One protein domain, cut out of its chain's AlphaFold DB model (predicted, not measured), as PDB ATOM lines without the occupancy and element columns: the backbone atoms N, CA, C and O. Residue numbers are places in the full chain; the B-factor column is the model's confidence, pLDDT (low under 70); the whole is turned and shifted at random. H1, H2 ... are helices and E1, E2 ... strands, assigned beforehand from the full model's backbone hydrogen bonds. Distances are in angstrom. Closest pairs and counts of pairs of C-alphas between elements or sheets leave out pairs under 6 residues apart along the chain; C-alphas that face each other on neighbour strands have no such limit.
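What this domain is: This is residues 73 to 253 of the 261 residues of a protein of Danaus plexippus plexippus (UniProt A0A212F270). Look for two lobes: a small twisted sheet with helix H1 over one face, and, on the side of its edge strand E2, a cluster of short helices, H2, H3, H4 and H7. A two-stranded ribbon, E1 with E5, makes another small part, with H5 and H6 beyond it, and residues 193 to 198 stick out there. The 181 printed residues run E1 H1 E2 E3 H2 H3 H4 E4 E5 H5 H6 E6 H7, seven helices and six strands; the larger sheet has order E2 E4 E3 E6, mixed. The class is mixed, helices and strands, with 82 residues in named elements, under half; the whole is compact, with a radius of gyration of the C-alphas of 17.0 A and spans of 50 by 42 by 31 A.

How they stand to each other: Begin at the sheet. E2, residues 107 to 109, is parallel to E4, residues 177 to 181, with N 109 and O 179 at 3.0 A. E4 is antiparallel to E3, residues 121 to 126, with N 178 and O 125 at 2.8 A. E3 is parallel to E6, residues 217 to 220, with N 122 and O 217 at 2.8 A. H1, residues 88 to 99, is on this sheet at a height of 9.1 A, over E4 and slantwise to the strands at 42 degrees on the local plane; this makes two layers, a helix on one face of a sheet. E1, residues 82 to 84, and E5, residues 186 to 188, are antiparallel, with N 83 and O 187 at 2.9 A. H3, residues 149 to 153, touches H4, residues 160 to 169, closest at the C-alphas of Tyr 152 and Ser 163, 5.0 A. H3 also touches H7, residues 245 to 252, closest at the C-alphas of Cys 153 and Gln 248, 5.2 A. H2, residues 139 to 146, is close to H4 but not clearly touching, about perpendicular at 88 degrees; their closest C-alphas are Ile 145 and Leu 167, 7.5 A. H5, residues 189 to 192, is close to H6, residues 196 to 206, but not clearly touching; their closest C-alphas are Ile 192 and Phe 199, 6.1 A. In H1, H2, H3, H4, H6 and H7 every O i to N i+4 pair is within hydrogen-bond range; H5 is too short for one.

Where its parts are: Find C-alpha 82 at (73.003, 34.040, 71.749), where E1 begins. H1 runs 16.6 A from C-alpha 88 at (76.603, 41.468, 81.058), E3 16.4 A, H6 15.5 A, H4 14.1 A and E4 13.5 A. H7 ends at C-alpha 252, (54.943, 17.020, 83.871).

The domain as a whole: The C-alphas farthest apart are those of Thr 208 and Leu 245, 50.6 A. The printed part has no cut. The links E2 to E3, E3 to H2 and E6 to H7 are long, the last with 24 residues. Mean pLDDT of the printed part is 86.0; under 70 are residues 115, 192 to 195, 198, 207 to 214 and 223 to 232.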
ATOM      1  N   GLY A  73      71.598  32.665  94.176       92.00
ATOM      2  CA  GLY A  73      71.469  33.689  93.152       92.00
ATOM      3  C   GLY A  73      70.641  33.233  91.943       92.00
ATOM      4  O   GLY A  73      70.250  32.064  91.838       92.00
ATOM      5  N   PRO A  74      70.331  34.164  91.027       94.62
ATOM      6  CA  PRO A  74      69.674  33.824  89.772       94.62
ATOM      7  C   PRO A  74      70.594  33.104  88.786       94.62
ATOM      8  O   PRO A  74      71.781  33.410  88.683       94.62
ATOM      9  N   PHE A  75      70.007  32.208  87.994       96.12
ATOM     10  CA  PHE A  75      70.645  31.590  86.834       96.12
ATOM     11  C   PHE A  75      70.211  32.319  85.571       96.12
ATOM     12  O   PHE A  75      69.022  32.581  85.417       96.12
ATOM     13  N   ILE A  76      71.151  32.614  84.672       97.12
ATOM     14  CA  ILE A  76      70.869  33.219  83.364       97.12
ATOM     15  C   ILE A  76      70.744  32.098  82.329       97.12
ATOM     16  O   ILE A  76      71.688  31.332  82.123       97.12
ATOM     17  N   PHE A  77      69.586  31.998  81.680       97.38
ATOM     18  CA  PHE A  77      69.327  31.026  80.624       97.38
ATOM     19  C   PHE A  77      69.693  31.628  79.266       97.38
ATOM     20  O   PHE A  77      69.131  32.637  78.848       97.38
ATOM     21  N   LEU A  78      70.656  30.997  78.594       96.88
ATOM     22  CA  LEU A  78      71.123  31.349  77.254       96.88
ATOM     23  C   LEU A  78      70.965  30.155  76.307       96.88
ATOM     24  O   LEU A  78      70.999  28.994  76.738       96.88
ATOM     25  N   GLU A  79      70.848  30.472  75.023       94.62
ATOM     26  CA  GLU A  79      70.805  29.539  73.899       94.62
ATOM     27  C   GLU A  79      72.079  29.634  73.039       94.62
ATOM     28  O   GLU A  79      72.853  30.586  73.138       94.62
ATOM     29  N   GLU A  80      72.316  28.635  72.190       93.12
ATOM     30  CA  GLU A  80      73.522  28.519  71.347       93.12
ATOM     31  C   GLU A  80      73.690  29.664  70.334       93.12
ATOM     32  O   GLU A  80      74.798  30.032  69.957       93.12
ATOM     33  N   ASN A  81      72.578  30.262  69.923       90.75
ATOM     34  CA  ASN A  81      72.485  31.398  69.014       90.75
ATOM     35  C   ASN A  81      72.426  32.733  69.765       90.75
ATOM     36  O   ASN A  81      71.865  33.707  69.262       90.75
ATOM     37  N   ASN A  82      72.935  32.797  70.995       92.44
ATOM     38  CA  ASN A  82      73.003  34.040  71.749       92.44
ATOM     39  C   ASN A  82      74.403  34.655  71.680       92.44
ATOM     40  O   ASN A  82      75.400  34.002  71.975       92.44
ATOM     41  N   TYR A  83      74.464  35.946  71.355       91.31
ATOM     42  CA  TYR A  83      75.655  36.766  71.554       91.31
ATOM     43  C   TYR A  83      75.496  37.588  72.834       91.31
ATOM     44  O   TYR A  83      74.483  38.265  73.023       91.31
ATOM     45  N   VAL A  84      76.498  37.531  73.711       92.88
ATOM     46  CA  VAL A  84      76.488  38.177  75.028       92.88
ATOM     47  C   VAL A  84      77.373  39.423  75.020       92.88
ATOM     48  O   VAL A  84      78.514  39.388  74.568       92.88
ATOM     49  N   ALA A  85      76.847  40.523  75.549       90.44
ATOM     50  CA  ALA A  85      77.572  41.772  75.725       90.44
ATOM     51  C   ALA A  85      78.731  41.630  76.729       90.44
ATOM     52  O   ALA A  85      78.569  40.955  77.752       90.44
ATOM     53  N   PRO A  86      79.862  42.330  76.519       89.56
ATOM     54  CA  PRO A  86      81.007  42.271  77.432       89.56
ATOM     55  C   PRO A  86      80.706  42.725  78.872       89.56
ATOM     56  O   PRO A  86      81.372  42.281  79.803       89.56
ATOM     57  N   ASP A  87      79.711  43.596  79.075       89.06
ATOM     58  CA  ASP A  87      79.327  44.143  80.385       89.06
ATOM     59  C   ASP A  87      78.258  43.312  81.120       89.06
ATOM     60  O   ASP A  87      77.864  43.686  82.228       89.06
ATOM     61  N   LEU A  88      77.785  42.187  80.555       92.75
ATOM     62  CA  LEU A  88      76.603  41.468  81.058       92.75
ATOM     63  C   LEU A  88      76.699  41.117  82.546       92.75
ATOM     64  O   LEU A  88      75.754  41.367  83.289       92.75
ATOM     65  N   LEU A  89      77.827  40.564  83.001       92.25
ATOM     66  CA  LEU A  89      77.991  40.144  84.401       92.25
ATOM     67  C   LEU A  89      78.005  41.328  85.373       92.25
ATOM     68  O   LEU A  89      77.511  41.226  86.494       92.25
ATOM     69  N   ILE A  90      78.544  42.462  84.933       89.69
ATOM     70  CA  ILE A  90      78.628  43.677  85.744       89.69
ATOM     71  C   ILE A  90      77.234  44.280  85.869       89.69
ATOM     72  O   ILE A  90      76.771  44.548  86.975       89.69
ATOM     73  N   MET A  91      76.521  44.387  84.748       89.12
ATOM     74  CA  MET A  91      75.137  44.847  84.721       89.12
ATOM     75  C   MET A  91      74.199  43.912  85.488       89.12
ATOM     76  O   MET A  91      73.281  44.389  86.155       89.12
ATOM     77  N   PHE A  92      74.446  42.600  85.451       92.31
ATOM     78  CA  PHE A  92      73.731  41.627  86.270       92.31
ATOM     79  C   PHE A  92      73.894  41.945  87.753       92.31
ATOM     80  O   PHE A  92      72.892  42.105  88.444       92.31
ATOM     81  N   HIS A  93      75.127  42.126  88.230       90.00
ATOM     82  CA  HIS A  93      75.382  42.475  89.625       90.00
ATOM     83  C   HIS A  93      74.702  43.796  90.030       90.00
ATOM     84  O   HIS A  93      74.010  43.840  91.045       90.00
ATOM     85  N   CYS A  94      74.783  44.838  89.193       88.44
ATOM     86  CA  CYS A  94      74.078  46.108  89.417       88.44
ATOM     87  C   CYS A  94      72.552  45.947  89.521       88.44
ATOM     88  O   CYS A  94      71.892  46.604  90.329       88.44
ATOM     89  N   ALA A  95      71.970  45.100  88.668       89.44
ATOM     90  CA  ALA A  95      70.534  44.853  88.671       89.44
ATOM     91  C   ALA A  95      70.097  44.092  89.931       89.44
ATOM     92  O   ALA A  95      69.047  44.408  90.485       89.44
ATOM     93  N   LEU A  96      70.915  43.160  90.435       88.31
ATOM     94  CA  LEU A  96      70.630  42.456  91.689       88.31
ATOM     95  C   LEU A  96      70.605  43.396  92.897       88.31
ATOM     96  O   LEU A  96      69.713  43.274  93.730       88.31
ATOM     97  N   GLU A  97      71.498  44.386  92.961       83.06
ATOM     98  CA  GLU A  97      71.443  45.418  94.010       83.06
ATOM     99  C   GLU A  97      70.124  46.205  93.976       83.06
ATOM    100  O   GLU A  97      69.581  46.594  95.008       83.06
ATOM    101  N   THR A  98      69.545  46.383  92.785       76.56
ATOM    102  CA  THR A  98      68.244  47.047  92.619       76.56
ATOM    103  C   THR A  98      67.097  46.204  93.198       76.56
ATOM    104  O   THR A  98      66.113  46.757  93.689       76.56
ATOM    105  N   PHE A  99      67.218  44.872  93.208       79.38
ATOM    106  CA  PHE A  99      66.170  43.967  93.703       79.38
ATOM    107  C   PHE A  99      65.995  44.060  95.220       79.38
ATOM    108  O   PHE A  99      64.888  43.856  95.715       79.38
ATOM    109  N   ASN A 100      67.046  44.460  95.944       79.31
ATOM    110  CA  ASN A 100      66.975  44.732  97.381       79.31
ATOM    111  C   ASN A 100      65.980  45.861  97.709       79.31
ATOM    112  O   ASN A 100      65.358  45.847  98.768       79.31
ATOM    113  N   TYR A 101      65.792  46.816  96.791       81.38
ATOM    114  CA  TYR A 101      64.852  47.930  96.950       81.38
ATOM    115  C   TYR A 101      63.458  47.628  96.388       81.38
ATOM    116  O   TYR A 101      62.473  48.228  96.814       81.38
ATOM    117  N   PHE A 102      63.359  46.695  95.437       83.44
ATOM    118  CA  PHE A 102      62.126  46.385  94.714       83.44
ATOM    119  C   PHE A 102      61.830  44.885  94.743       83.44
ATOM    120  O   PHE A 102      61.958  44.176  93.746       83.44
ATOM    121  N   SER A 103      61.355  44.418  95.897       82.94
ATOM    122  CA  SER A 103      61.074  43.001  96.184       82.94
ATOM    123  C   SER A 103      59.991  42.353  95.311       82.94
ATOM    124  O   SER A 103      59.820  41.138  95.336       82.94
ATOM    125  N   HIS A 104      59.238  43.144  94.546       85.62
ATOM    126  CA  HIS A 104      58.194  42.650  93.654       85.62
ATOM    127  C   HIS A 104      58.728  42.189  92.291       85.62
ATOM    128  O   HIS A 104      57.946  41.614  91.536       85.62
ATOM    129  N   ILE A 105      60.005  42.438  91.971       90.75
ATOM    130  CA  ILE A 105      60.648  41.954  90.746       90.75
ATOM    131  C   ILE A 105      61.041  40.487  90.934       90.75
ATOM    132  O   ILE A 105      61.711  40.130  91.898       90.75
ATOM    133  N   GLU A 106      60.628  39.634  90.001       93.00
ATOM    134  CA  GLU A 106      60.776  38.178  90.117       93.00
ATOM    135  C   GLU A 106      61.750  37.598  89.081       93.00
ATOM    136  O   GLU A 106      62.366  36.558  89.336       93.00
ATOM    137  N   VAL A 107      61.901  38.266  87.930       95.75
ATOM    138  CA  VAL A 107      62.773  37.838  86.826       95.75
ATOM    139  C   VAL A 107      63.565  39.008  86.229       95.75
ATOM    140  O   VAL A 107      63.146  40.167  86.286       95.75
ATOM    141  N   LEU A 108      64.707  38.698  85.617       96.00
ATOM    142  CA  LEU A 108      65.495  39.615  84.791       96.00
ATOM    143  C   LEU A 108      65.451  39.174  83.336       96.00
ATOM    144  O   LEU A 108      65.543  37.983  83.058       96.00
ATOM    145  N   SER A 109      65.395  40.125  82.412       95.75
ATOM    146  CA  SER A 109      65.639  39.846  80.998       95.75
ATOM    147  C   SER A 109      66.770  40.708  80.466       95.75
ATOM    148  O   SER A 109      66.797  41.929  80.648       95.75
ATOM    149  N   PHE A 110      67.724  40.052  79.813       95.44
ATOM    150  CA  PHE A 110      68.882  40.707  79.223       95.44
ATOM    151  C   PHE A 110      68.705  40.968  77.735       95.44
ATOM    152  O   PHE A 110      69.509  41.698  77.165       95.44
ATOM    153  N   GLY A 111      67.683  40.414  77.095       91.50
ATOM    154  CA  GLY A 111      67.443  40.580  75.672       91.50
ATOM    155  C   GLY A 111      66.037  41.074  75.354       91.50
ATOM    156  O   GLY A 111      65.152  41.127  76.205       91.50
ATOM    157  N   GLY A 112      65.846  41.493  74.109       87.94
ATOM    158  CA  GLY A 112      64.563  41.969  73.612       87.94
ATOM    159  C   GLY A 112      64.720  43.005  72.500       87.94
ATOM    160  O   GLY A 112      65.837  43.275  72.053       87.94
ATOM    161  N   PRO A 113      63.611  43.619  72.059       83.00
ATOM    162  CA  PRO A 113      63.635  44.598  70.984       83.00
ATOM    163  C   PRO A 113      64.425  45.845  71.395       83.00
ATOM    164  O   PRO A 113      64.171  46.442  72.446       83.00
ATOM    165  N   LEU A 114      65.371  46.262  70.551       76.38
ATOM    166  CA  LEU A 114      66.085  47.521  70.736       76.38
ATOM    167  C   LEU A 114      65.221  48.680  70.226       76.38
ATOM    168  O   LEU A 114      65.134  48.907  69.024       76.38
ATOM    169  N   ASN A 115      64.653  49.450  71.152       69.62
ATOM    170  CA  ASN A 115      63.911  50.671  70.813       69.62
ATOM    171  C   ASN A 115      64.705  51.948  71.127       69.62
ATOM    172  O   ASN A 115      64.582  52.944  70.424       69.62
ATOM    173  N   VAL A 116      65.497  51.935  72.206       72.19
ATOM    174  CA  VAL A 116      66.246  53.100  72.701       72.19
ATOM    175  C   VAL A 116      67.615  52.644  73.193       72.19
ATOM    176  O   VAL A 116      67.727  51.672  73.943       72.19
ATOM    177  N   ILE A 117      68.664  53.372  72.811       75.75
ATOM    178  CA  ILE A 117      70.016  53.142  73.323       75.75
ATOM    179  C   ILE A 117      70.178  53.935  74.623       75.75
ATOM    180  O   ILE A 117      70.395  55.144  74.618       75.75
ATOM    181  N   ASN A 118      70.041  53.248  75.754       81.56
ATOM    182  CA  ASN A 118      70.392  53.758  77.070       81.56
ATOM    183  C   ASN A 118      70.925  52.610  77.935       81.56
ATOM    184  O   ASN A 118      70.174  51.808  78.493       81.56
ATOM    185  N   MET A 119      72.250  52.563  78.055       78.88
ATOM    186  CA  MET A 119      72.957  51.475  78.723       78.88
ATOM    187  C   MET A 119      72.668  51.412  80.229       78.88
ATOM    188  O   MET A 119      72.656  50.324  80.793       78.88
ATOM    189  N   ASN A 120      72.356  52.534  80.884       85.00
ATOM    190  CA  ASN A 120      72.172  52.594  82.341       85.00
ATOM    191  C   ASN A 120      70.694  52.695  82.742       85.00
ATOM    192  O   ASN A 120      70.367  53.319  83.755       85.00
ATOM    193  N   LEU A 121      69.803  52.121  81.933       86.69
ATOM    194  CA  LEU A 121      68.366  52.179  82.147       86.69
ATOM    195  C   LEU A 121      67.744  50.781  82.142       86.69
ATOM    196  O   LEU A 121      67.856  50.035  81.166       86.69
ATOM    197  N   LEU A 122      67.053  50.473  83.232       89.56
ATOM    198  CA  LEU A 122      66.134  49.355  83.356       89.56
ATOM    199  C   LEU A 122      64.700  49.840  83.142       89.56
ATOM    200  O   LEU A 122      64.332  50.915  83.625       89.56
ATOM    201  N   SER A 123      63.877  49.030  82.485       89.81
ATOM    202  CA  SER A 123      62.422  49.123  82.611       89.81
ATOM    203  C   SER A 123      61.908  47.981  83.475       89.81
ATOM    204  O   SER A 123      62.422  46.864  83.405       89.81
ATOM    205  N   VAL A 124      60.900  48.263  84.292       90.38
ATOM    206  CA  VAL A 124      60.198  47.257  85.088       90.38
ATOM    207  C   VAL A 124      58.773  47.144  84.557       90.38
ATOM    208  O   VAL A 124      58.041  48.133  84.547       90.38
ATOM    209  N   GLU A 125      58.406  45.959  84.072       90.25
ATOM    210  CA  GLU A 125      57.132  45.680  83.394       90.25
ATOM    211  C   GLU A 125      56.784  44.176  83.460       90.25
ATOM    212  O   GLU A 125      57.629  43.374  83.865       90.25
ATOM    213  N   PRO A 126      55.555  43.749  83.114       92.25
ATOM    214  CA  PRO A 126      55.231  42.327  83.008       92.25
ATOM    215  C   PRO A 126      56.090  41.599  81.967       92.25
ATOM    216  O   PRO A 126      56.291  42.095  80.856       92.25
ATOM    217  N   TRP A 127      56.561  40.398  82.300       94.19
ATOM    218  CA  TRP A 127      57.302  39.567  81.350       94.19
ATOM    219  C   TRP A 127      56.395  38.991  80.257       94.19
ATOM    220  O   TRP A 127      55.274  38.559  80.531       94.19
ATOM    221  N   ARG A 128      56.922  38.927  79.030       93.12
ATOM    222  CA  ARG A 128      56.351  38.213  77.875       93.12
ATOM    223  C   ARG A 128      57.408  38.053  76.771       93.12
ATOM    224  O   ARG A 128      58.346  38.850  76.735       93.12
ATOM    225  N   PRO A 129      57.244  37.132  75.813       92.50
ATOM    226  CA  PRO A 129      58.008  37.162  74.570       92.50
ATOM    227  C   PRO A 129      57.922  38.539  73.861       92.50
ATOM    228  O   PRO A 129      56.874  39.208  73.918       92.50
ATOM    229  N   PRO A 130      59.004  39.011  73.208       91.56
ATOM    230  CA  PRO A 130      60.297  38.347  73.007       91.56
ATOM    231  C   PRO A 130      61.362  38.730  74.070       91.56
ATOM    232  O   PRO A 130      62.524  38.981  73.748       91.56
ATOM    233  N   PHE A 131      60.973  38.870  75.347       94.00
ATOM    234  CA  PHE A 131      61.902  39.109  76.470       94.00
ATOM    235  C   PHE A 131      62.438  37.807  77.096       94.00
ATOM    236  O   PHE A 131      62.849  37.769  78.258       94.00
ATOM    237  N   ASP A 132      62.407  36.720  76.337       94.38
ATOM    238  CA  ASP A 132      62.892  35.383  76.671       94.38
ATOM    239  C   ASP A 132      64.413  35.221  76.513       94.38
ATOM    240  O   ASP A 132      65.018  34.334  77.113       94.38
ATOM    241  N   LEU A 133      65.052  36.147  75.801       94.31
ATOM    242  CA  LEU A 133      66.499  36.196  75.625       94.31
ATOM    243  C   LEU A 133      67.225  36.558  76.929       94.31
ATOM    244  O   LEU A 133      67.057  37.647  77.485       94.31
ATOM    245  N   GLY A 134      68.083  35.653  77.406       96.00
ATOM    246  CA  GLY A 134      68.838  35.872  78.638       96.00
ATOM    247  C   GLY A 134      67.949  35.952  79.875       96.00
ATOM    248  O   GLY A 134      68.268  36.700  80.792       96.00
ATOM    249  N   LEU A 135      66.816  35.247  79.900       97.19
ATOM    250  CA  LEU A 135      65.930  35.230  81.059       97.19
ATOM    251  C   LEU A 135      66.677  34.702  82.292       97.19
ATOM    252  O   LEU A 135      67.310  33.647  82.234       97.19
ATOM    253  N   ALA A 136      66.597  35.420  83.411       97.19
ATOM    254  CA  ALA A 136      67.254  35.026  84.645       97.19
ATOM    255  C   ALA A 136      66.336  35.079  85.862       97.19
ATOM    256  O   ALA A 136      65.584  36.033  86.063       97.19
ATOM    257  N   PHE A 137      66.419  34.043  86.692       96.38
ATOM    258  CA  PHE A 137      65.633  33.904  87.915       96.38
ATOM    259  C   PHE A 137      66.287  32.910  88.878       96.38
ATOM    260  O   PHE A 137      67.135  32.105  88.490       96.38
ATOM    261  N   ASN A 138      65.938  33.003  90.161       95.00
ATOM    262  CA  ASN A 138      66.520  32.172  91.216       95.00
ATOM    263  C   ASN A 138      65.680  30.916  91.499       95.00
ATOM    264  O   ASN A 138      64.595  30.717  90.947       95.00
ATOM    265  N   LYS A 139      66.179  30.073  92.410       94.94
ATOM    266  CA  LYS A 139      65.522  28.817  92.796       94.94
ATOM    267  C   LYS A 139      64.142  29.027  93.430       94.94
ATOM    268  O   LYS A 139      63.259  28.192  93.254       94.94
ATOM    269  N   THR A 140      63.934  30.128  94.148       94.00
ATOM    270  CA  THR A 140      62.633  30.456  94.748       94.00
ATOM    271  C   THR A 140      61.596  30.741  93.666       94.00
ATOM    272  O   THR A 140      60.523  30.136  93.679       94.00
ATOM    273  N   THR A 141      61.936  31.583  92.686       95.62
ATOM    274  CA  THR A 141      61.089  31.839  91.517       95.62
ATOM    275  C   THR A 141      60.852  30.554  90.725       95.62
ATOM    276  O   THR A 141      59.719  30.280  90.344       95.62
ATOM    277  N   TRP A 142      61.878  29.715  90.538       96.81
ATOM    278  CA  TRP A 142      61.725  28.435  89.844       96.81
ATOM    279  C   TRP A 142      60.740  27.486  90.532       96.81
ATOM    280  O   TRP A 142      59.889  26.912  89.868       96.81
ATOM    281  N   ARG A 143      60.788  27.349  91.861       95.88
ATOM    282  CA  ARG A 143      59.825  26.515  92.601       95.88
ATOM    283  C   ARG A 143      58.387  26.992  92.421       95.88
ATOM    284  O   ARG A 143      57.489  26.169  92.283       95.88
ATOM    285  N   LYS A 144      58.187  28.312  92.386       96.62
ATOM    286  CA  LYS A 144      56.888  28.914  92.064       96.62
ATOM    287  C   LYS A 144      56.484  28.634  90.617       96.62
ATOM    288  O   LYS A 144      55.332  28.325  90.375       96.62
ATOM    289  N   ILE A 145      57.404  28.708  89.656       97.69
ATOM    290  CA  ILE A 145      57.131  28.313  88.264       97.69
ATOM    291  C   ILE A 145      56.704  26.843  88.213       97.69
ATOM    292  O   ILE A 145      55.651  26.514  87.679       97.69
ATOM    293  N   PHE A 146      57.474  25.959  88.840       96.69
ATOM    294  CA  PHE A 146      57.224  24.525  88.826       96.69
ATOM    295  C   PHE A 146      55.882  24.139  89.469       96.69
ATOM    296  O   PHE A 146      55.225  23.226  88.980       96.69
ATOM    297  N   SER A 147      55.405  24.857  90.496       97.12
ATOM    298  CA  SER A 147      54.083  24.584  91.089       97.12
ATOM    299  C   SER A 147      52.906  24.852  90.140       97.12
ATOM    300  O   SER A 147      51.793  24.425  90.427       97.12
ATOM    301  N   TYR A 148      53.137  25.546  89.022       97.69
ATOM    302  CA  TYR A 148      52.163  25.780  87.950       97.69
ATOM    303  C   TYR A 148      52.505  24.987  86.676       97.69
ATOM    304  O   TYR A 148      52.034  25.336  85.593       97.69
ATOM    305  N   SER A 149      53.309  23.920  86.778       97.50
ATOM    306  CA  SER A 149      53.790  23.131  85.631       97.50
ATOM    307  C   SER A 149      52.673  22.666  84.695       97.50
ATOM    308  O   SER A 149      52.866  22.669  83.482       97.50
ATOM    309  N   SER A 150      51.484  22.352  85.215       97.69
ATOM    310  CA  SER A 150      50.313  21.983  84.409       97.69
ATOM    311  C   SER A 150      49.925  23.057  83.390       97.69
ATOM    312  O   SER A 150      49.632  22.724  82.244       97.69
ATOM    313  N   HIS A 151      50.007  24.341  83.747       97.44
ATOM    314  CA  HIS A 151      49.717  25.446  82.831       97.44
ATOM    315  C   HIS A 151      50.782  25.616  81.741       97.44
ATOM    316  O   HIS A 151      50.489  26.187  80.698       97.44
ATOM    317  N   TYR A 152      52.004  25.130  81.952       97.94
ATOM    318  CA  TYR A 152      53.055  25.133  80.932       97.94
ATOM    319  C   TYR A 152      52.980  23.886  80.041       97.94
ATOM    320  O   TYR A 152      53.005  23.976  78.811       97.94
ATOM    321  N   CYS A 153      52.868  22.713  80.664       97.69
ATOM    322  CA  CYS A 153      52.925  21.424  79.989       97.69
ATOM    323  C   CYS A 153      51.644  21.084  79.227       97.69
ATOM    324  O   CYS A 153      51.743  20.399  78.220       97.69
ATOM    325  N   MET A 154      50.475  21.576  79.651       96.38
ATOM    326  CA  MET A 154      49.200  21.343  78.947       96.38
ATOM    327  C   MET A 154      48.842  22.447  77.945       96.38
ATOM    328  O   MET A 154      47.830  22.346  77.254       96.38
ATOM    329  N   PHE A 155      49.631  23.522  77.870       96.31
ATOM    330  CA  PHE A 155      49.399  24.585  76.900       96.31
ATOM    331  C   PHE A 155      49.859  24.134  75.512       96.31
ATOM    332  O   PHE A 155      51.025  23.764  75.345       96.31
ATOM    333  N   ASP A 156      48.936  24.152  74.544       95.19
ATOM    334  CA  ASP A 156      49.164  23.715  73.161       95.19
ATOM    335  C   ASP A 156      49.997  24.748  72.383       95.19
ATOM    336  O   ASP A 156      49.498  25.482  71.531       95.19
ATOM    337  N   ASP A 157      51.270  24.847  72.753       95.19
ATOM    338  CA  ASP A 157      52.288  25.656  72.099       95.19
ATOM    339  C   ASP A 157      53.662  24.990  72.261       95.19
ATOM    340  O   ASP A 157      54.092  24.671  73.377       95.19
ATOM    341  N   SER A 158      54.358  24.764  71.149       93.75
ATOM    342  CA  SER A 158      55.705  24.189  71.146       93.75
ATOM    343  C   SER A 158      56.807  25.154  71.590       93.75
ATOM    344  O   SER A 158      57.931  24.719  71.829       93.75
ATOM    345  N   SER A 159      56.531  26.454  71.708       95.62
ATOM    346  CA  SER A 159      57.482  27.424  72.240       95.62
ATOM    347  C   SER A 159      57.497  27.386  73.765       95.62
ATOM    348  O   SER A 159      56.471  27.554  74.440       95.62
ATOM    349  N   TRP A 160      58.695  27.222  74.331       96.62
ATOM    350  CA  TRP A 160      58.892  27.292  75.776       96.62
ATOM    351  C   TRP A 160      58.518  28.676  76.320       96.62
ATOM    352  O   TRP A 160      57.917  28.772  77.388       96.62
ATOM    353  N   SER A 161      58.806  29.756  75.588       96.19
ATOM    354  CA  SER A 161      58.606  31.118  76.084       96.19
ATOM    355  C   SER A 161      57.136  31.545  76.062       96.19
ATOM    356  O   SER A 161      56.668  32.166  77.019       96.19
ATOM    357  N   TYR A 162      56.363  31.136  75.052       96.31
ATOM    358  CA  TYR A 162      54.908  31.341  75.043       96.31
ATOM    359  C   TYR A 162      54.195  30.462  76.074       96.31
ATOM    360  O   TYR A 162      53.321  30.948  76.794       96.31
ATOM    361  N   SER A 163      54.632  29.210  76.241       97.25
ATOM    362  CA  SER A 163      54.131  28.336  77.311       97.25
ATOM    363  C   SER A 163      54.423  28.903  78.704       97.25
ATOM    364  O   SER A 163      53.574  28.853  79.595       97.25
ATOM    365  N   MET A 164      55.598  29.512  78.888       97.38
ATOM    366  CA  MET A 164      55.956  30.216  80.120       97.38
ATOM    367  C   MET A 164      55.091  31.462  80.336       97.38
ATOM    368  O   MET A 164      54.679  31.740  81.461       97.38
ATOM    369  N   TRP A 165      54.765  32.201  79.273       96.06
ATOM    370  CA  TRP A 165      53.879  33.361  79.368       96.06
ATOM    371  C   TRP A 165      52.467  32.950  79.787       96.06
ATOM    372  O   TRP A 165      51.898  33.581  80.678       96.06
ATOM    373  N   ASN A 166      51.943  31.854  79.225       96.38
ATOM    374  CA  ASN A 166      50.687  31.263  79.677       96.38
ATOM    375  C   ASN A 166      50.740  30.902  81.167       96.38
ATOM    376  O   ASN A 166      49.863  31.303  81.931       96.38
ATOM    377  N   LEU A 167      51.798  30.217  81.608       97.00
ATOM    378  CA  LEU A 167      51.996  29.881  83.018       97.00
ATOM    379  C   LEU A 167      51.997  31.127  83.915       97.00
ATOM    380  O   LEU A 167      51.274  31.160  84.910       97.00
ATOM    381  N   PHE A 168      52.746  32.174  83.560       95.31
ATOM    382  CA  PHE A 168      52.771  33.423  84.329       95.31
ATOM    383  C   PHE A 168      51.422  34.145  84.346       95.31
ATOM    384  O   PHE A 168      51.090  34.779  85.347       95.31
ATOM    385  N   GLY A 169      50.626  33.998  83.285       93.38
ATOM    386  CA  GLY A 169      49.234  34.447  83.223       93.38
ATOM    387  C   GLY A 169      48.342  33.851  84.314       93.38
ATOM    388  O   GLY A 169      47.352  34.462  84.702       93.38
ATOM    389  N   ASN A 170      48.712  32.684  84.848       93.88
ATOM    390  CA  ASN A 170      47.963  31.973  85.885       93.88
ATOM    391  C   ASN A 170      48.468  32.266  87.311       93.88
ATOM    392  O   ASN A 170      47.945  31.721  88.284       93.88
ATOM    393  N   PHE A 171      49.471  33.134  87.475       92.88
ATOM    394  CA  PHE A 171      49.865  33.610  88.803       92.88
ATOM    395  C   PHE A 171      48.777  34.515  89.404       92.88
ATOM    396  O   PHE A 171      48.010  35.117  88.659       92.88
ATOM    397  N   PRO A 172      48.737  34.723  90.737       90.69
ATOM    398  CA  PRO A 172      47.719  35.571  91.368       90.69
ATOM    399  C   PRO A 172      47.650  37.008  90.826       90.69
ATOM    400  O   PRO A 172      46.588  37.617  90.829       90.69
ATOM    401  N   LYS A 173      48.780  37.554  90.352       87.19
ATOM    402  CA  LYS A 173      48.842  38.881  89.709       87.19
ATOM    403  C   LYS A 173      48.388  38.869  88.239       87.19
ATOM    404  O   LYS A 173      48.256  39.933  87.651       87.19
ATOM    405  N   GLY A 174      48.237  37.695  87.629       89.19
ATOM    406  CA  GLY A 174      48.060  37.514  86.187       89.19
ATOM    407  C   GLY A 174      49.344  37.693  85.367       89.19
ATOM    408  O   GLY A 174      49.299  37.693  84.142       89.19
ATOM    409  N   TYR A 175      50.491  37.912  86.013       90.75
ATOM    410  CA  TYR A 175      51.791  38.066  85.361       90.75
ATOM    411  C   TYR A 175      52.940  37.875  86.357       90.75
ATOM    412  O   TYR A 175      52.741  37.828  87.574       90.75
ATOM    413  N   VAL A 176      54.161  37.838  85.821       92.50
ATOM    414  CA  VAL A 176      55.407  37.956  86.582       92.50
ATOM    415  C   VAL A 176      56.056  39.307  86.289       92.50
ATOM    416  O   VAL A 176      56.074  39.763  85.141       92.50
ATOM    417  N   THR A 177      56.568  39.977  87.318       92.62
ATOM    418  CA  THR A 177      57.261  41.255  87.128       92.62
ATOM    419  C   THR A 177      58.705  41.017  86.698       92.62
ATOM    420  O   THR A 177      59.471  40.342  87.390       92.62
ATOM    421  N   MET A 178      59.087  41.628  85.582       93.75
ATOM    422  CA  MET A 178      60.431  41.604  85.021       93.75
ATOM    423  C   MET A 178      61.093  42.969  85.170       93.75
ATOM    424  O   MET A 178      60.465  43.991  84.905       93.75
ATOM    425  N   ALA A 179      62.386  42.984  85.484       93.12
ATOM    426  CA  ALA A 179      63.252  44.097  85.111       93.12
ATOM    427  C   ALA A 179      64.042  43.726  83.853       93.12
ATOM    428  O   ALA A 179      64.694  42.682  83.806       93.12
ATOM    429  N   ARG A 180      63.985  44.569  82.823       92.06
ATOM    430  CA  ARG A 180      64.776  44.385  81.604       92.06
ATOM    431  C   ARG A 180      65.694  45.556  81.345       92.06
ATOM    432  O   ARG A 180      65.386  46.699  81.679       92.06
ATOM    433  N   PHE A 181      66.795  45.273  80.671       90.31
ATOM    434  CA  PHE A 181      67.672  46.316  80.168       90.31
ATOM    435  C   PHE A 181      67.052  46.978  78.934       90.31
ATOM    436  O   PHE A 181      66.602  46.302  78.009       90.31
ATOM    437  N   MET A 182      67.027  48.315  78.908       87.56
ATOM    438  CA  MET A 182      66.517  49.055  77.747       87.56
ATOM    439  C   MET A 182      67.381  48.839  76.507       87.56
ATOM    440  O   MET A 182      66.853  48.706  75.406       87.56
ATOM    441  N   THR A 183      68.697  48.758  76.700       87.38
ATOM    442  CA  THR A 183      69.627  48.263  75.684       87.38
ATOM    443  C   THR A 183      69.928  46.789  75.952       87.38
ATOM    444  O   THR A 183      70.430  46.487  77.037       87.38
ATOM    445  N   PRO A 184      69.615  45.874  75.018       90.50
ATOM    446  CA  PRO A 184      69.880  44.451  75.197       90.50
ATOM    447  C   PRO A 184      71.365  44.142  75.455       90.50
ATOM    448  O   PRO A 184      72.277  44.805  74.972       90.50
ATOM    449  N   ARG A 185      71.611  43.136  76.284       91.50
ATOM    450  CA  ARG A 185      72.918  42.532  76.576       91.50
ATOM    451  C   ARG A 185      73.015  41.113  76.035       91.50
ATOM    452  O   ARG A 185      74.102  40.554  75.983       91.50
ATOM    453  N   VAL A 186      71.885  40.532  75.647       93.38
ATOM    454  CA  VAL A 186      71.803  39.250  74.960       93.38
ATOM    455  C   VAL A 186      71.097  39.474  73.635       93.38
ATOM    456  O   VAL A 186      70.002  40.038  73.592       93.38
ATOM    457  N   LEU A 187      71.750  39.049  72.563       89.31
ATOM    458  CA  LEU A 187      71.282  39.184  71.193       89.31
ATOM    459  C   LEU A 187      71.030  37.823  70.572       89.31
ATOM    460  O   LEU A 187      71.848  36.921  70.728       89.31
ATOM    461  N   ASN A 188      69.958  37.708  69.796       88.44
ATOM    462  CA  ASN A 188      69.704  36.536  68.974       88.44
ATOM    463  C   ASN A 188      70.448  36.659  67.639       88.44
ATOM    464  O   ASN A 188      70.101  37.486  66.797       88.44
ATOM    465  N   THR A 189      71.457  35.821  67.415       84.50
ATOM    466  CA  THR A 189      72.235  35.856  66.175       84.50
ATOM    467  C   THR A 189      71.417  35.415  64.963       84.50
ATOM    468  O   THR A 189      71.679  35.919  63.877       84.50
ATOM    469  N   LYS A 190      70.374  34.580  65.115       80.81
ATOM    470  CA  LYS A 190      69.512  34.147  63.990       80.81
ATOM    471  C   LYS A 190      68.806  35.323  63.314       80.81
ATOM    472  O   LYS A 190      68.731  35.374  62.093       80.81
ATOM    473  N   GLU A 191      68.349  36.299  64.094       71.25
ATOM    474  CA  GLU A 191      67.716  37.523  63.572       71.25
ATOM    475  C   GLU A 191      68.727  38.450  62.883       71.25
ATOM    476  O   GLU A 191      68.376  39.256  62.022       71.25
ATOM    477  N   ILE A 192      70.000  38.317  63.253       66.69
ATOM    478  CA  ILE A 192      71.084  39.195  62.830       66.69
ATOM    479  C   ILE A 192      71.849  38.640  61.618       66.69
ATOM    480  O   ILE A 192      72.413  39.422  60.855       66.69
ATOM    481  N   VAL A 193      71.828  37.323  61.371       58.81
ATOM    482  CA  VAL A 193      72.476  36.674  60.207       58.81
ATOM    483  C   VAL A 193      72.034  37.296  58.874       58.81
ATOM    484  O   VAL A 193      72.807  37.331  57.921       58.81
ATOM    485  N   HIS A 194      70.836  37.880  58.810       59.34
ATOM    486  CA  HIS A 194      70.343  38.576  57.619       59.34
ATOM    487  C   HIS A 194      70.847  40.029  57.469       59.34
ATOM    488  O   HIS A 194      70.500  40.699  56.498       59.34
ATOM    489  N   SER A 195      71.649  40.547  58.408       66.06
ATOM    490  CA  SER A 195      72.194  41.909  58.377       66.06
ATOM    491  C   SER A 195      73.490  42.034  59.195       66.06
ATOM    492  O   SER A 195      73.509  42.581  60.300       66.06
ATOM    493  N   GLU A 196      74.608  41.579  58.622       71.06
ATOM    494  CA  GLU A 196      75.958  41.727  59.202       71.06
ATOM    495  C   GLU A 196      76.268  43.184  59.602       71.06
ATOM    496  O   GLU A 196      76.917  43.445  60.614       71.06
ATOM    497  N   GLN A 197      75.754  44.150  58.839       71.81
ATOM    498  CA  GLN A 197      75.903  45.572  59.131       71.81
ATOM    499  C   GLN A 197      75.225  45.973  60.451       71.81
ATOM    500  O   GLN A 197      75.871  46.605  61.285       71.81
ATOM    501  N   LYS A 198      73.985  45.525  60.705       69.06
ATOM    502  CA  LYS A 198      73.301  45.758  61.989       69.06
ATOM    503  C   LYS A 198      74.037  45.102  63.153       69.06
ATOM    504  O   LYS A 198      74.085  45.678  64.237       69.06
ATOM    505  N   PHE A 199      74.646  43.930  62.942       74.06
ATOM    506  CA  PHE A 199      75.493  43.311  63.966       74.06
ATOM    507  C   PHE A 199      76.685  44.195  64.319       74.06
ATOM    508  O   PHE A 199      76.933  44.453  65.494       74.06
ATOM    509  N   LYS A 200      77.418  44.671  63.305       76.44
ATOM    510  CA  LYS A 200      78.605  45.514  63.489       76.44
ATOM    511  C   LYS A 200      78.262  46.844  64.146       76.44
ATOM    512  O   LYS A 200      79.011  47.284  65.009       76.44
ATOM    513  N   GLU A 201      77.136  47.454  63.791       73.12
ATOM    514  CA  GLU A 201      76.631  48.656  64.466       73.12
ATOM    515  C   GLU A 201      76.353  48.381  65.949       73.12
ATOM    516  O   GLU A 201      76.774  49.141  66.822       73.12
ATOM    517  N   TYR A 202      75.713  47.249  66.244       73.00
ATOM    518  CA  TYR A 202      75.364  46.872  67.605       73.00
ATOM    519  C   TYR A 202      76.593  46.557  68.470       73.00
ATOM    520  O   TYR A 202      76.768  47.118  69.553       73.00
ATOM    521  N   VAL A 203      77.481  45.695  67.969       75.56
ATOM    522  CA  VAL A 203      78.736  45.328  68.639       75.56
ATOM    523  C   VAL A 203      79.687  46.525  68.708       75.56
ATOM    524  O   VAL A 203      80.369  46.706  69.711       75.56
ATOM    525  N   GLY A 204      79.682  47.403  67.703       74.56
ATOM    526  CA  GLY A 204      80.404  48.673  67.739       74.56
ATOM    527  C   GLY A 204      79.939  49.566  68.891       74.56
ATOM    528  O   GLY A 204      80.767  50.177  69.566       74.56
ATOM    529  N   GLY A 205      78.637  49.566  69.194       71.44
ATOM    530  CA  GLY A 205      78.080  50.222  70.377       71.44
ATOM    531  C   GLY A 205      78.657  49.686  71.693       71.44
ATOM    532  O   GLY A 205      78.871  50.464  72.626       71.44
ATOM    533  N   PHE A 206      79.009  48.399  71.760       75.62
ATOM    534  CA  PHE A 206      79.655  47.818  72.939       75.62
ATOM    535  C   PHE A 206      81.068  48.338  73.199       75.62
ATOM    536  O   PHE A 206      81.471  48.414  74.356       75.62
ATOM    537  N   ASN A 207      81.789  48.800  72.176       68.81
ATOM    538  CA  ASN A 207      83.109  49.416  72.369       68.81
ATOM    539  C   ASN A 207      83.037  50.731  73.163       68.81
ATOM    540  O   ASN A 207      84.035  51.176  73.721       68.81
ATOM    541  N   THR A 208      81.857  51.352  73.225       68.62
ATOM    542  CA  THR A 208      81.611  52.573  74.008       68.62
ATOM    543  C   THR A 208      81.129  52.288  75.431       68.62
ATOM    544  O   THR A 208      80.918  53.221  76.213       68.62
ATOM    545  N   LEU A 209      80.943  51.011  75.786       69.25
ATOM    546  CA  LEU A 209      80.486  50.627  77.112       69.25
ATOM    547  C   LEU A 209      81.529  50.988  78.156       69.25
ATOM    548  O   LEU A 209      82.707  50.648  78.066       69.25
ATOM    549  N   ASN A 210      81.051  51.641  79.204       63.38
ATOM    550  CA  ASN A 210      81.832  51.767  80.411       63.38
ATOM    551  C   ASN A 210      81.669  50.462  81.196       63.38
ATOM    552  O   ASN A 210      80.555  50.112  81.572       63.38
ATOM    553  N   VAL A 211      82.774  49.759  81.430       65.50
ATOM    554  CA  VAL A 211      82.800  48.452  82.111       65.50
ATOM    555  C   VAL A 211      82.488  48.592  83.611       65.50
ATOM    556  O   VAL A 211      82.460  47.614  84.339       65.50
ATOM    557  N   PHE A 212      82.220  49.797  84.115       67.12
ATOM    558  CA  PHE A 212      81.861  50.023  85.511       67.12
ATOM    559  C   PHE A 212      80.378  50.337  85.680       67.12
ATOM    560  O   PHE A 212      79.785  51.082  84.896       67.12
ATOM    561  N   CYS A 213      79.808  49.822  86.772       65.81
ATOM    562  CA  CYS A 213      78.442  50.099  87.192       65.81
ATOM    563  C   CYS A 213      78.242  51.603  87.437       65.81
ATOM    564  O   CYS A 213      78.566  52.129  88.503       65.81
ATOM    565  N   LYS A 214      77.723  52.330  86.444       68.38
ATOM    566  CA  LYS A 214      77.218  53.693  86.654       68.38
ATOM    567  C   LYS A 214      75.861  53.619  87.352       68.38
ATOM    568  O   LYS A 214      75.212  52.579  87.339       68.38
ATOM    569  N   LYS A 215      75.414  54.737  87.933       77.94
ATOM    570  CA  LYS A 215      74.100  54.867  88.585       77.94
ATOM    571  C   LYS A 215      72.987  54.336  87.667       77.94
ATOM    572  O   LYS A 215      72.578  55.027  86.732       77.94
ATOM    573  N   LEU A 216      72.535  53.111  87.937       82.38
ATOM    574  CA  LEU A 216      71.494  52.436  87.177       82.38
ATOM    575  C   LEU A 216      70.157  53.084  87.523       82.38
ATOM    576  O   LEU A 216      69.818  53.249  88.695       82.38
ATOM    577  N   LYS A 217      69.414  53.512  86.506       86.12
ATOM    578  CA  LYS A 217      68.072  54.071  86.679       86.12
ATOM    579  C   LYS A 217      67.057  52.988  86.355       86.12
ATOM    580  O   LYS A 217      67.227  52.279  85.369       86.12
ATOM    581  N   ALA A 218      65.998  52.889  87.148       85.81
ATOM    582  CA  ALA A 218      64.868  52.013  86.867       85.81
ATOM    583  C   ALA A 218      63.625  52.861  86.590       85.81
ATOM    584  O   ALA A 218      63.309  53.775  87.353       85.81
ATOM    585  N   VAL A 219      62.939  52.566  85.489       86.12
ATOM    586  CA  VAL A 219      61.648  53.162  85.143       86.12
ATOM    587  C   VAL A 219      60.577  52.098  85.301       86.12
ATOM    588  O   VAL A 219      60.600  51.063  84.640       86.12
ATOM    589  N   PHE A 220      59.633  52.372  86.188       83.62
ATOM    590  CA  PHE A 220      58.494  51.514  86.461       83.62
ATOM    591  C   PHE A 220      57.395  51.837  85.454       83.62
ATOM    592  O   PHE A 220      56.886  52.953  85.434       83.62
ATOM    593  N   LEU A 221      57.019  50.869  84.616       80.62
ATOM    594  CA  LEU A 221      55.879  50.994  83.701       80.62
ATOM    595  C   LEU A 221      54.582  50.541  84.394       80.62
ATOM    596  O   LEU A 221      53.748  49.835  83.825       80.62
ATOM    597  N   PHE A 222      54.432  50.977  85.647       72.44
ATOM    598  CA  PHE A 222      53.265  50.791  86.501       72.44
ATOM    599  C   PHE A 222      52.732  52.180  86.875       72.44
ATOM    600  O   PHE A 222      53.506  53.067  87.233       72.44
ATOM    601  N   GLY A 223      51.426  52.385  86.753       56.88
ATOM    602  CA  GLY A 223      50.730  53.540  87.305       56.88
ATOM    603  C   GLY A 223      50.287  53.306  88.758       56.88
ATOM    604  O   GLY A 223      50.394  52.191  89.270       56.88
ATOM    605  N   PRO A 224      49.753  54.341  89.431       51.53
ATOM    606  CA  PRO A 224      49.181  54.220  90.778       51.53
ATOM    607  C   PRO A 224      47.990  53.241  90.857       51.53
ATOM    608  O   PRO A 224      47.747  52.672  91.914       51.53
ATOM    609  N   GLU A 225      47.309  52.997  89.733       54.16
ATOM    610  CA  GLU A 225      46.199  52.037  89.558       54.16
ATOM    611  C   GLU A 225      46.674  50.606  89.202       54.16
ATOM    612  O   GLU A 225      45.865  49.715  88.962       54.16
ATOM    613  N   GLY A 226      47.990  50.355  89.124       61.94
ATOM    614  CA  GLY A 226      48.554  49.062  88.717       61.94
ATOM    615  C   GLY A 226      49.328  49.120  87.399       61.94
ATOM    616  O   GLY A 226      49.938  50.131  87.062       61.94
ATOM    617  N   VAL A 227      49.392  48.017  86.648       60.72
ATOM    618  CA  VAL A 227      50.157  47.981  85.390       60.72
ATOM    619  C   VAL A 227      49.540  48.947  84.382       60.72
ATOM    620  O   VAL A 227      48.329  48.929  84.184       60.72
ATOM    621  N   VAL A 228      50.353  49.756  83.697       59.69
ATOM    622  CA  VAL A 228      49.862  50.508  82.535       59.69
ATOM    623  C   VAL A 228      49.283  49.488  81.547       59.69
ATOM    624  O   VAL A 228      50.030  48.628  81.089       59.69
ATOM    625  N   GLU A 229      47.989  49.551  81.209       50.03
ATOM    626  CA  GLU A 229      47.309  48.539  80.367       50.03
ATOM    627  C   GLU A 229      48.064  48.221  79.066       50.03
ATOM    628  O   GLU A 229      48.061  47.091  78.597       50.03
ATOM    629  N   ARG A 230      48.799  49.189  78.497       53.59
ATOM    630  CA  ARG A 230      49.644  48.963  77.308       53.59
ATOM    631  C   ARG A 230      50.791  47.963  77.530       53.59
ATOM    632  O   ARG A 230      51.279  47.385  76.558       53.59
ATOM    633  N   ALA A 231      51.251  47.798  78.768       59.44
ATOM    634  CA  ALA A 231      52.345  46.910  79.150       59.44
ATOM    635  C   ALA A 231      51.856  45.502  79.530       59.44
ATOM    636  O   ALA A 231      52.561  44.528  79.259       59.44
ATOM    637  N   HIS A 232      50.649  45.369  80.094       67.44
ATOM    638  CA  HIS A 232      50.050  44.064  80.372       67.44
ATOM    639  C   HIS A 232      49.302  43.532  79.145       67.44
ATOM    640  O   HIS A 232      48.362  44.144  78.652       67.44
ATOM    641  N   LYS A 233      49.714  42.368  78.649       72.00
ATOM    642  CA  LYS A 233      49.005  41.641  77.595       72.00
ATOM    643  C   LYS A 233      48.690  40.244  78.110       72.00
ATOM    644  O   LYS A 233      49.567  39.608  78.700       72.00
ATOM    645  N   CYS A 234      47.474  39.772  77.856       72.00
ATOM    646  CA  CYS A 234      47.146  38.371  78.077       72.00
ATOM    647  C   CYS A 234      47.936  37.492  77.092       72.00
ATOM    648  O   CYS A 234      48.170  37.927  75.956       72.00
ATOM    649  N   PRO A 235      48.320  36.271  77.497       77.56
ATOM    650  CA  PRO A 235      48.892  35.292  76.584       77.56
ATOM    651  C   PRO A 235      47.949  35.061  75.389       77.56
ATOM    652  O   PRO A 235      46.730  34.992  75.583       77.56
ATOM    653  N   PRO A 236      48.466  34.968  74.153       81.94
ATOM    654  CA  PRO A 236      47.658  34.602  73.001       81.94
ATOM    655  C   PRO A 236      47.196  33.145  73.122       81.94
ATOM    656  O   PRO A 236      47.649  32.392  73.985       81.94
ATOM    657  N   LYS A 237      46.308  32.729  72.215       88.44
ATOM    658  CA  LYS A 237      46.119  31.294  71.969       88.44
ATOM    659  C   LYS A 237      47.448  30.714  71.477       88.44
ATOM    660  O   LYS A 237      48.122  31.383  70.700       88.44
ATOM    661  N   GLY A 238      47.800  29.523  71.952       86.88
ATOM    662  CA  GLY A 238      49.034  28.854  71.550       86.88
ATOM    663  C   GLY A 238      49.051  28.521  70.059       86.88
ATOM    664  O   GLY A 238      47.996  28.294  69.456       86.88
ATOM    665  N   ASP A 239      50.250  28.493  69.481       89.06
ATOM    666  CA  ASP A 239      50.467  28.230  68.053       89.06
ATOM    667  C   ASP A 239      50.373  26.730  67.684       89.06
ATOM    668  O   ASP A 239      50.480  26.356  66.512       89.06
ATOM    669  N   GLY A 240      50.115  25.857  68.664       90.69
ATOM    670  CA  GLY A 240      49.923  24.423  68.476       90.69
ATOM    671  C   GLY A 240      51.213  23.605  68.568       90.69
ATOM    672  O   GLY A 240      52.193  23.995  69.204       90.69
ATOM    673  N   ALA A 241      51.203  22.438  67.914       90.88
ATOM    674  CA  ALA A 241      52.295  21.456  67.905       90.88
ATOM    675  C   ALA A 241      52.665  20.883  69.292       90.88
ATOM    676  O   ALA A 241      53.740  20.306  69.447       90.88
ATOM    677  N   TRP A 242      51.768  20.984  70.284       94.00
ATOM    678  CA  TRP A 242      51.959  20.465  71.643       94.00
ATOM    679  C   TRP A 242      50.673  19.828  72.208       94.00
ATOM    680  O   TRP A 242      50.276  20.018  73.360       94.00
ATOM    681  N   ASN A 243      49.992  19.045  71.376       91.00
ATOM    682  CA  ASN A 243      48.728  18.389  71.717       91.00
ATOM    683  C   ASN A 243      48.840  16.864  71.874       91.00
ATOM    684  O   ASN A 243      47.828  16.202  72.107       91.00
ATOM    685  N   ASP A 244      50.043  16.294  71.754       91.56
ATOM    686  CA  ASP A 244      50.278  14.881  72.051       91.56
ATOM    687  C   ASP A 244      50.391  14.677  73.566       91.56
ATOM    688  O   ASP A 244      51.270  15.235  74.225       91.56
ATOM    689  N   LEU A 245      49.504  13.850  74.124       91.94
ATOM    690  CA  LEU A 245      49.450  13.597  75.563       91.94
ATOM    691  C   LEU A 245      50.774  13.031  76.106       91.94
ATOM    692  O   LEU A 245      51.125  13.311  77.249       91.94
ATOM    693  N   ARG A 246      51.537  12.276  75.305       93.44
ATOM    694  CA  ARG A 246      52.826  11.716  75.739       93.44
ATOM    695  C   ARG A 246      53.847  12.822  76.008       93.44
ATOM    696  O   ARG A 246      54.544  12.762  77.018       93.44
ATOM    697  N   ASP A 247      53.895  13.858  75.163       95.19
ATOM    698  CA  ASP A 247      54.761  15.024  75.388       95.19
ATOM    699  C   ASP A 247      54.332  15.789  76.647       95.19
ATOM    700  O   ASP A 247      55.166  16.170  77.470       95.19
ATOM    701  N   GLN A 248      53.025  15.976  76.837       95.81
ATOM    702  CA  GLN A 248      52.491  16.670  78.007       95.81
ATOM    703  C   GLN A 248      52.825  15.928  79.313       95.81
ATOM    704  O   GLN A 248      53.246  16.556  80.284       95.81
ATOM    705  N   LEU A 249      52.706  14.596  79.326       95.50
ATOM    706  CA  LEU A 249      53.052  13.751  80.473       95.50
ATOM    707  C   LEU A 249      54.563  13.739  80.756       95.50
ATOM    708  O   LEU A 249      54.959  13.928  81.904       95.50
ATOM    709  N   LEU A 250      55.405  13.608  79.722       96.06
ATOM    710  CA  LEU A 250      56.866  13.724  79.853       96.06
ATOM    711  C   LEU A 250      57.276  15.094  80.417       96.06
ATOM    712  O   LEU A 250      58.186  15.183  81.234       96.06
ATOM    713  N   CYS A 251      56.587  16.164  80.024       97.06
ATOM    714  CA  CYS A 251      56.842  17.506  80.542       97.06
ATOM    715  C   CYS A 251      56.469  17.651  82.028       97.06
ATOM    716  O   CYS A 251      57.138  18.387  82.759       97.06
ATOM    717  N   LEU A 252      55.409  16.972  82.481       96.88
ATOM    718  CA  LEU A 252      54.943  17.020  83.871       96.88
ATOM    719  C   LEU A 252      55.865  16.270  84.839       96.88
ATOM    720  O   LEU A 252      56.055  16.745  85.957       96.88
ATOM    721  N   ASP A 253      56.466  15.159  84.406       94.56
ATOM    722  CA  ASP A 253      57.526  14.457  85.142       94.56
ATOM    723  C   ASP A 253      58.840  14.454  84.338       94.56
ATOM    724  O   ASP A 253      59.298  13.415  83.857       94.56
TER     725      ASP A 253